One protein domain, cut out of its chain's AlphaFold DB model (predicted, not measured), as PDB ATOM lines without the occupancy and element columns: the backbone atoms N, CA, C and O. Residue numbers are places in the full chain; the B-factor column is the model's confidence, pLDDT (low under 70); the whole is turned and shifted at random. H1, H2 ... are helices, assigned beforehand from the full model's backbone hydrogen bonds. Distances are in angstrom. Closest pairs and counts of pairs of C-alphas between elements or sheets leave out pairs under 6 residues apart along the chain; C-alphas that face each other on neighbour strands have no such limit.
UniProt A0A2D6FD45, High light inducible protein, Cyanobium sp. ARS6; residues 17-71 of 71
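AT A GLANCE: This is residues 17 to 71 of the 71 residues of the protein "High light inducible protein" of Cyanobium sp. ARS6 (UniProt A0A2D6FD45). One long helix, H1, makes the length of the model, and the shorter H2 folds off its far end at about a right angle, as an L. Before H1, residues 17 to 25 hold no named element and stand free at the other end. The printed part has 55 residues with two named helices, H1 then H2, and no named strand: all helix. It is extended, with a radius of gyration of the C-alphas of 17.9 A, a rod spanning 49 by 24 by 14 A.

IN THESE COORDINATES: Start at C-alpha 17, (-10.467, -15.768, 46.666), and go on to C-alpha 26 at (-18.129, -2.834, 44.445), where H1 begins; it covers residues 26 to 54, 40.9 A long. H2, residues 58 to 70, runs 18.7 A to C-alpha 70 at (-5.220, -8.282, 5.659).

HOW THE PARTS SIT: Look at residues 47 to 51 of H1 and 58 to 61 of H2: with these alone the helices touch. The closest C-alphas, of Ala 47 and Pro 58, are 5.8 A apart. Their lines are about perpendicular, at 85 degrees. In H1 and H2 every O i to N i+4 pair is within hydrogen-bond range.

THE WHOLE: The C-alphas farthest apart, of Thr 20 and Leu 53, are 50.7 A apart. The printed part has no cut, and the link from H1 to H2 is tight. Look at residues 20 to 21 for pLDDT under 70; the mean of the printed part is 91.6.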
ATOM      1  N   SER A  17      -9.655 -16.670  47.502       71.25
ATOM      2  CA  SER A  17     -10.467 -15.768  46.666       71.25
ATOM      3  C   SER A  17     -11.472 -16.470  45.739       71.25
ATOM      4  O   SER A  17     -12.399 -15.830  45.251       71.25
ATOM      5  N   LEU A  18     -11.314 -17.775  45.483       73.75
ATOM      6  CA  LEU A  18     -12.217 -18.557  44.622       73.75
ATOM      7  C   LEU A  18     -13.282 -19.331  45.411       73.75
ATOM      8  O   LEU A  18     -14.294 -19.731  44.841       73.75
ATOM      9  N   THR A  19     -13.042 -19.585  46.700       74.75
ATOM     10  CA  THR A  19     -13.888 -20.442  47.551       74.75
ATOM     11  C   THR A  19     -14.516 -19.699  48.731       74.75
ATOM     12  O   THR A  19     -15.473 -20.199  49.319       74.75
ATOM     13  N   THR A  20     -14.030 -18.500  49.068       69.38
ATOM     14  CA  THR A  20     -14.601 -17.643  50.116       69.38
ATOM     15  C   THR A  20     -15.549 -16.607  49.527       69.38
ATOM     16  O   THR A  20     -15.344 -16.085  48.436       69.38
ATOM     17  N   ASN A  21     -16.573 -16.241  50.299       65.12
ATOM     18  CA  ASN A  21     -17.535 -15.189  49.971       65.12
ATOM     19  C   ASN A  21     -16.941 -13.776  50.177       65.12
ATOM     20  O   ASN A  21     -17.583 -12.916  50.785       65.12
ATOM     21  N   ARG A  22     -15.679 -13.548  49.769       70.56
ATOM     22  CA  ARG A  22     -15.040 -12.232  49.911       70.56
ATOM     23  C   ARG A  22     -15.872 -11.226  49.114       70.56
ATOM     24  O   ARG A  22     -16.161 -11.481  47.943       70.56
ATOM     25  N   PRO A  23     -16.296 -10.107  49.726       70.94
ATOM     26  CA  PRO A  23     -17.117  -9.139  49.025       70.94
ATOM     27  C   PRO A  23     -16.308  -8.561  47.867       70.94
ATOM     28  O   PRO A  23     -15.193  -8.072  48.059       70.94
ATOM     29  N   TRP A  24     -16.873  -8.623  46.663       75.75
ATOM     30  CA  TRP A  24     -16.301  -7.961  45.500       75.75
ATOM     31  C   TRP A  24     -16.064  -6.485  45.809       75.75
ATOM     32  O   TRP A  24     -16.874  -5.849  46.488       75.75
ATOM     33  N   ASN A  25     -14.985  -5.921  45.269       79.44
ATOM     34  CA  ASN A  25     -14.772  -4.481  45.326       79.44
ATOM     35  C   ASN A  25     -15.844  -3.786  44.467       79.44
ATOM     36  O   ASN A  25     -15.692  -3.616  43.256       79.44
ATOM     37  N   THR A  26     -16.955  -3.419  45.101       83.81
ATOM     38  CA  THR A  26     -18.129  -2.834  44.445       83.81
ATOM     39  C   THR A  26     -17.820  -1.485  43.810       83.81
ATOM     40  O   THR A  26     -18.373  -1.173  42.761       83.81
ATOM     41  N   SER A  27     -16.881  -0.719  44.373       84.81
ATOM     42  CA  SER A  27     -16.417   0.541  43.783       84.81
ATOM     43  C   SER A  27     -15.682   0.315  42.459       84.81
ATOM     44  O   SER A  27     -15.896   1.055  41.500       84.81
ATOM     45  N   ALA A  28     -14.847  -0.724  42.368       84.81
ATOM     46  CA  ALA A  28     -14.213  -1.103  41.108       84.81
ATOM     47  C   ALA A  28     -15.245  -1.614  40.085       84.81
ATOM     48  O   ALA A  28     -15.179  -1.243  38.912       84.81
ATOM     49  N   LEU A  29     -16.228  -2.409  40.528       87.88
ATOM     50  CA  LEU A  29     -17.313  -2.901  39.669       87.88
ATOM     51  C   LEU A  29     -18.156  -1.762  39.083       87.88
ATOM     52  O   LEU A  29     -18.424  -1.772  37.886       87.88
ATOM     53  N   GLU A  30     -18.507  -0.754  39.883       92.25
ATOM     54  CA  GLU A  30     -19.288   0.401  39.430       92.25
ATOM     55  C   GLU A  30     -18.568   1.189  38.322       92.25
ATOM     56  O   GLU A  30     -19.181   1.629  37.344       92.25
ATOM     57  N   ILE A  31     -17.247   1.355  38.441       93.75
ATOM     58  CA  ILE A  31     -16.438   2.025  37.416       93.75
ATOM     59  C   ILE A  31     -16.452   1.213  36.117       93.75
ATOM     60  O   ILE A  31     -16.697   1.771  35.044       93.75
ATOM     61  N   VAL A  32     -16.210  -0.096  36.213       93.75
ATOM     62  CA  VAL A  32     -16.188  -1.000  35.055       93.75
ATOM     63  C   VAL A  32     -17.552  -1.035  34.369       93.75
ATOM     64  O   VAL A  32     -17.622  -0.920  33.146       93.75
ATOM     65  N   GLU A  33     -18.640  -1.111  35.134       95.62
ATOM     66  CA  GLU A  33     -20.008  -1.089  34.620       95.62
ATOM     67  C   GLU A  33     -20.290   0.188  33.822       95.62
ATOM     68  O   GLU A  33     -20.752   0.126  32.679       95.62
ATOM     69  N   ARG A  34     -19.944   1.358  34.372       96.94
ATOM     70  CA  ARG A  34     -20.162   2.645  33.694       96.94
ATOM     71  C   ARG A  34     -19.350   2.766  32.408       96.94
ATOM     72  O   ARG A  34     -19.873   3.262  31.408       96.94
ATOM     73  N   ILE A  35     -18.084   2.349  32.422       97.25
ATOM     74  CA  ILE A  35     -17.217   2.409  31.236       97.25
ATOM     75  C   ILE A  35     -17.730   1.449  30.163       97.25
ATOM     76  O   ILE A  35     -17.898   1.863  29.013       97.25
ATOM     77  N   ASN A  36     -18.044   0.207  30.530       97.19
ATOM     78  CA  ASN A  36     -18.572  -0.788  29.601       97.19
ATOM     79  C   ASN A  36     -19.908  -0.341  29.005       97.19
ATOM     80  O   ASN A  36     -20.067  -0.371  27.787       97.19
ATOM     81  N   GLY A  37     -20.833   0.156  29.831       98.06
ATOM     82  CA  GLY A  37     -22.129   0.660  29.374       98.06
ATOM     83  C   GLY A  37     -21.995   1.826  28.392       98.06
ATOM     84  O   GLY A  37     -22.586   1.797  27.315       98.06
ATOM     85  N   ARG A  38     -21.163   2.828  28.706       98.38
ATOM     86  CA  ARG A  38     -20.923   3.975  27.807       98.38
ATOM     87  C   ARG A  38     -20.263   3.554  26.498       98.38
ATOM     88  O   ARG A  38     -20.653   4.030  25.435       98.38
ATOM     89  N   THR A  39     -19.293   2.644  26.569       98.12
ATOM     90  CA  THR A  39     -18.601   2.120  25.385       98.12
ATOM     91  C   THR A  39     -19.567   1.336  24.499       98.12
ATOM     92  O   THR A  39     -19.578   1.527  23.286       98.12
ATOM     93  N   ALA A  40     -20.442   0.523  25.099       98.00
ATOM     94  CA  ALA A  40     -21.473  -0.221  24.385       98.00
ATOM     95  C   ALA A  40     -22.475   0.704  23.678       98.00
ATOM     96  O   ALA A  40     -22.814   0.452  22.524       98.00
ATOM     97  N   MET A  41     -22.902   1.803  24.314       98.44
ATOM     98  CA  MET A  41     -23.791   2.791  23.685       98.44
ATOM     99  C   MET A  41     -23.157   3.422  22.438       98.44
ATOM    100  O   MET A  41     -23.803   3.505  21.394       98.44
ATOM    101  N   VAL A  42     -21.885   3.829  22.524       98.19
ATOM    102  CA  VAL A  42     -21.151   4.397  21.382       98.19
ATOM    103  C   VAL A  42     -20.962   3.351  20.281       98.19
ATOM    104  O   VAL A  42     -21.213   3.645  19.114       98.19
ATOM    105  N   GLY A  43     -20.575   2.125  20.643       96.75
ATOM    106  CA  GLY A  43     -20.405   1.022  19.696       96.75
ATOM    107  C   GLY A  43     -21.699   0.670  18.960       96.75
ATOM    108  O   GLY A  43     -21.685   0.502  17.743       96.75
ATOM    109  N   PHE A  44     -22.831   0.632  19.665       97.12
ATOM    110  CA  PHE A  44     -24.140   0.390  19.060       97.12
ATOM    111  C   PHE A  44     -24.553   1.520  18.111       97.12
ATOM    112  O   PHE A  44     -24.961   1.252  16.983       97.12
ATOM    113  N   ALA A  45     -24.399   2.781  18.526       98.12
ATOM    114  CA  ALA A  45     -24.700   3.924  17.666       98.12
ATOM    115  C   ALA A  45     -23.852   3.908  16.382       98.12
ATOM    116  O   ALA A  45     -24.380   4.098  15.287       98.12
ATOM    117  N   ALA A  46     -22.553   3.618  16.502       96.56
ATOM    118  CA  ALA A  46     -21.662   3.471  15.357       96.56
ATOM    119  C   ALA A  46     -22.089   2.315  14.437       96.56
ATOM    120  O   ALA A  46     -22.090   2.487  13.220       96.56
ATOM    121  N   ALA A  47     -22.505   1.177  15.000       96.75
ATOM    122  CA  ALA A  47     -22.975   0.029  14.228       96.75
ATOM    123  C   ALA A  47     -24.237   0.352  13.411       96.75
ATOM    124  O   ALA A  47     -24.291   0.009  12.230       96.75
ATOM    125  N   VAL A  48     -25.204   1.067  14.001       97.69
ATOM    126  CA  VAL A  48     -26.426   1.524  13.311       97.69
ATOM    127  C   VAL A  48     -26.090   2.493  12.178       97.69
ATOM    128  O   VAL A  48     -26.590   2.335  11.066       97.69
ATOM    129  N   ILE A  49     -25.222   3.478  12.430       97.88
ATOM    130  CA  ILE A  49     -24.782   4.424  11.394       97.88
ATOM    131  C   ILE A  49     -24.055   3.678  10.270       97.88
ATOM    132  O   ILE A  49     -24.332   3.910   9.094       97.88
ATOM    133  N   GLY A  50     -23.155   2.757  10.614       96.12
ATOM    134  CA  GLY A  50     -22.442   1.929   9.647       96.12
ATOM    135  C   GLY A  50     -23.388   1.077   8.804       96.12
ATOM    136  O   GLY A  50     -23.207   0.983   7.592       96.12
ATOM    137  N   GLU A  51     -24.429   0.507   9.409       97.38
ATOM    138  CA  GLU A  51     -25.418  -0.307   8.703       97.38
ATOM    139  C   GLU A  51     -26.245   0.553   7.751       97.38
ATOM    140  O   GLU A  51     -26.436   0.178   6.597       97.38
ATOM    141  N   TRP A  52     -26.641   1.751   8.184       97.81
ATOM    142  CA  TRP A  52     -27.353   2.702   7.336       97.81
ATOM    143  C   TRP A  52     -26.532   3.145   6.114       97.81
ATOM    144  O   TRP A  52     -27.074   3.253   5.017       97.81
ATOM    145  N   LEU A  53     -25.222   3.361   6.281       97.19
ATOM    146  CA  LEU A  53     -24.337   3.791   5.192       97.19
ATOM    147  C   LEU A  53     -23.936   2.653   4.241       97.19
ATOM    148  O   LEU A  53     -23.734   2.892   3.053       97.19
ATOM    149  N   THR A  54     -23.773   1.431   4.753       95.44
ATOM    150  CA  THR A  54     -23.182   0.312   3.992       95.44
ATOM    151  C   THR A  54     -24.189  -0.755   3.571       95.44
ATOM    152  O   THR A  54     -23.881  -1.583   2.714       95.44
ATOM    153  N   GLY A  55     -25.370  -0.790   4.191       95.69
ATOM    154  CA  GLY A  55     -26.331  -1.888   4.070       95.69
ATOM    155  C   GLY A  55     -25.846  -3.210   4.680       95.69
ATOM    156  O   GLY A  55     -26.482  -4.242   4.479       95.69
ATOM    157  N   GLN A  56     -24.708  -3.211   5.384       95.25
ATOM    158  CA  GLN A  56     -24.142  -4.389   6.031       95.25
ATOM    159  C   GLN A  56     -24.377  -4.314   7.537       95.25
ATOM    160  O   GLN A  56     -23.995  -3.338   8.190       95.25
ATOM    161  N   GLY A  57     -24.937  -5.386   8.098       95.69
ATOM    162  CA  GLY A  57     -25.055  -5.520   9.547       95.69
ATOM    163  C   GLY A  57     -23.684  -5.568  10.250       95.69
ATOM    164  O   GLY A  57     -22.643  -5.694   9.590       95.69
ATOM    165  N   PRO A  58     -23.650  -5.545  11.595       95.12
ATOM    166  CA  PRO A  58     -22.410  -5.401  12.367       95.12
ATOM    167  C   PRO A  58     -21.339  -6.458  12.049       95.12
ATOM    168  O   PRO A  58     -20.157  -6.138  11.934       95.12
ATOM    169  N   ALA A  59     -21.736  -7.716  11.829       95.94
ATOM    170  CA  ALA A  59     -20.807  -8.783  11.447       95.94
ATOM    171  C   ALA A  59     -20.145  -8.530  10.079       95.94
ATOM    172  O   ALA A  59     -18.957  -8.795   9.901       95.94
ATOM    173  N   GLY A  60     -20.895  -7.976   9.121       95.94
ATOM    174  CA  GLY A  60     -20.373  -7.597   7.808       95.94
ATOM    175  C   GLY A  60     -19.358  -6.458   7.899       95.94
ATOM    176  O   GLY A  60     -18.324  -6.510   7.236       95.94
ATOM    177  N   GLN A  61     -19.593  -5.484   8.783       95.50
ATOM    178  CA  GLN A  61     -18.649  -4.393   9.054       95.50
ATOM    179  C   GLN A  61     -17.333  -4.916   9.651       95.50
ATOM    180  O   GLN A  61     -16.255  -4.524   9.202       95.50
ATOM    181  N   VAL A  62     -17.398  -5.860  10.597       96.25
ATOM    182  CA  VAL A  62     -16.200  -6.517  11.155       96.25
ATOM    183  C   VAL A  62     -15.440  -7.286  10.073       96.25
ATOM    184  O   VAL A  62     -14.222  -7.159   9.968       96.25
ATOM    185  N   MET A  63     -16.139  -8.038   9.218       97.12
ATOM    186  CA  MET A  63     -15.497  -8.752   8.112       97.12
ATOM    187  C   MET A  63     -14.847  -7.810   7.097       97.12
ATOM    188  O   MET A  63     -13.771  -8.121   6.587       97.12
ATOM    189  N   ALA A  64     -15.465  -6.664   6.809       94.44
ATOM    190  CA  ALA A  64     -14.878  -5.640   5.952       94.44
ATOM    191  C   ALA A  64     -13.581  -5.079   6.554       94.44
ATOM    192  O   ALA A  64     -12.581  -4.977   5.847       94.44
ATOM    193  N   LEU A  65     -13.567  -4.800   7.862       95.31
ATOM    194  CA  LEU A  65     -12.375  -4.336   8.573       95.31
ATOM    195  C   LEU A  65     -11.248  -5.378   8.549       95.31
ATOM    196  O   LEU A  65     -10.104  -5.036   8.264       95.31
ATOM    197  N   ILE A  66     -11.570  -6.652   8.801       97.50
ATOM    198  CA  ILE A  66     -10.597  -7.754   8.732       97.50
ATOM    199  C   ILE A  66     -10.010  -7.861   7.322       97.50
ATOM    200  O   ILE A  66      -8.797  -7.966   7.171       97.50
ATOM    201  N   ARG A  67     -10.851  -7.809   6.280       96.94
ATOM    202  CA  ARG A  67     -10.385  -7.845   4.885       96.94
ATOM    203  C   ARG A  67      -9.470  -6.673   4.555       96.94
ATOM    204  O   ARG A  67      -8.459  -6.885   3.899       96.94
ATOM    205  N   TRP A  68      -9.816  -5.468   5.009       96.31
ATOM    206  CA  TRP A  68      -8.986  -4.280   4.828       96.31
ATOM    207  C   TRP A  68      -7.625  -4.422   5.516       96.31
ATOM    208  O   TRP A  68      -6.612  -4.132   4.899       96.31
ATOM    209  N   TYR A  69      -7.596  -4.912   6.757       97.19
ATOM    210  CA  TYR A  69      -6.355  -5.089   7.514       97.19
ATOM    211  C   TYR A  69      -5.416  -6.150   6.912       97.19
ATOM    212  O   TYR A  69      -4.203  -6.060   7.073       97.19
ATOM    213  N   LEU A  70      -5.974  -7.171   6.252       97.19
ATOM    214  CA  LEU A  70      -5.220  -8.282   5.659       97.19
ATOM    215  C   LEU A  70      -4.869  -8.091   4.173       97.19
ATOM    216  O   LEU A  70      -4.229  -8.978   3.606       97.19
ATOM    217  N   SER A  71      -5.321  -7.005   3.540       87.88
ATOM    218  CA  SER A  71      -4.992  -6.667   2.144       87.88
ATOM    219  C   SER A  71      -3.728  -5.820   2.070       87.88
ATOM    220  O   SER A  71      -2.952  -6.037   1.114       87.88
TER     221      SER A  71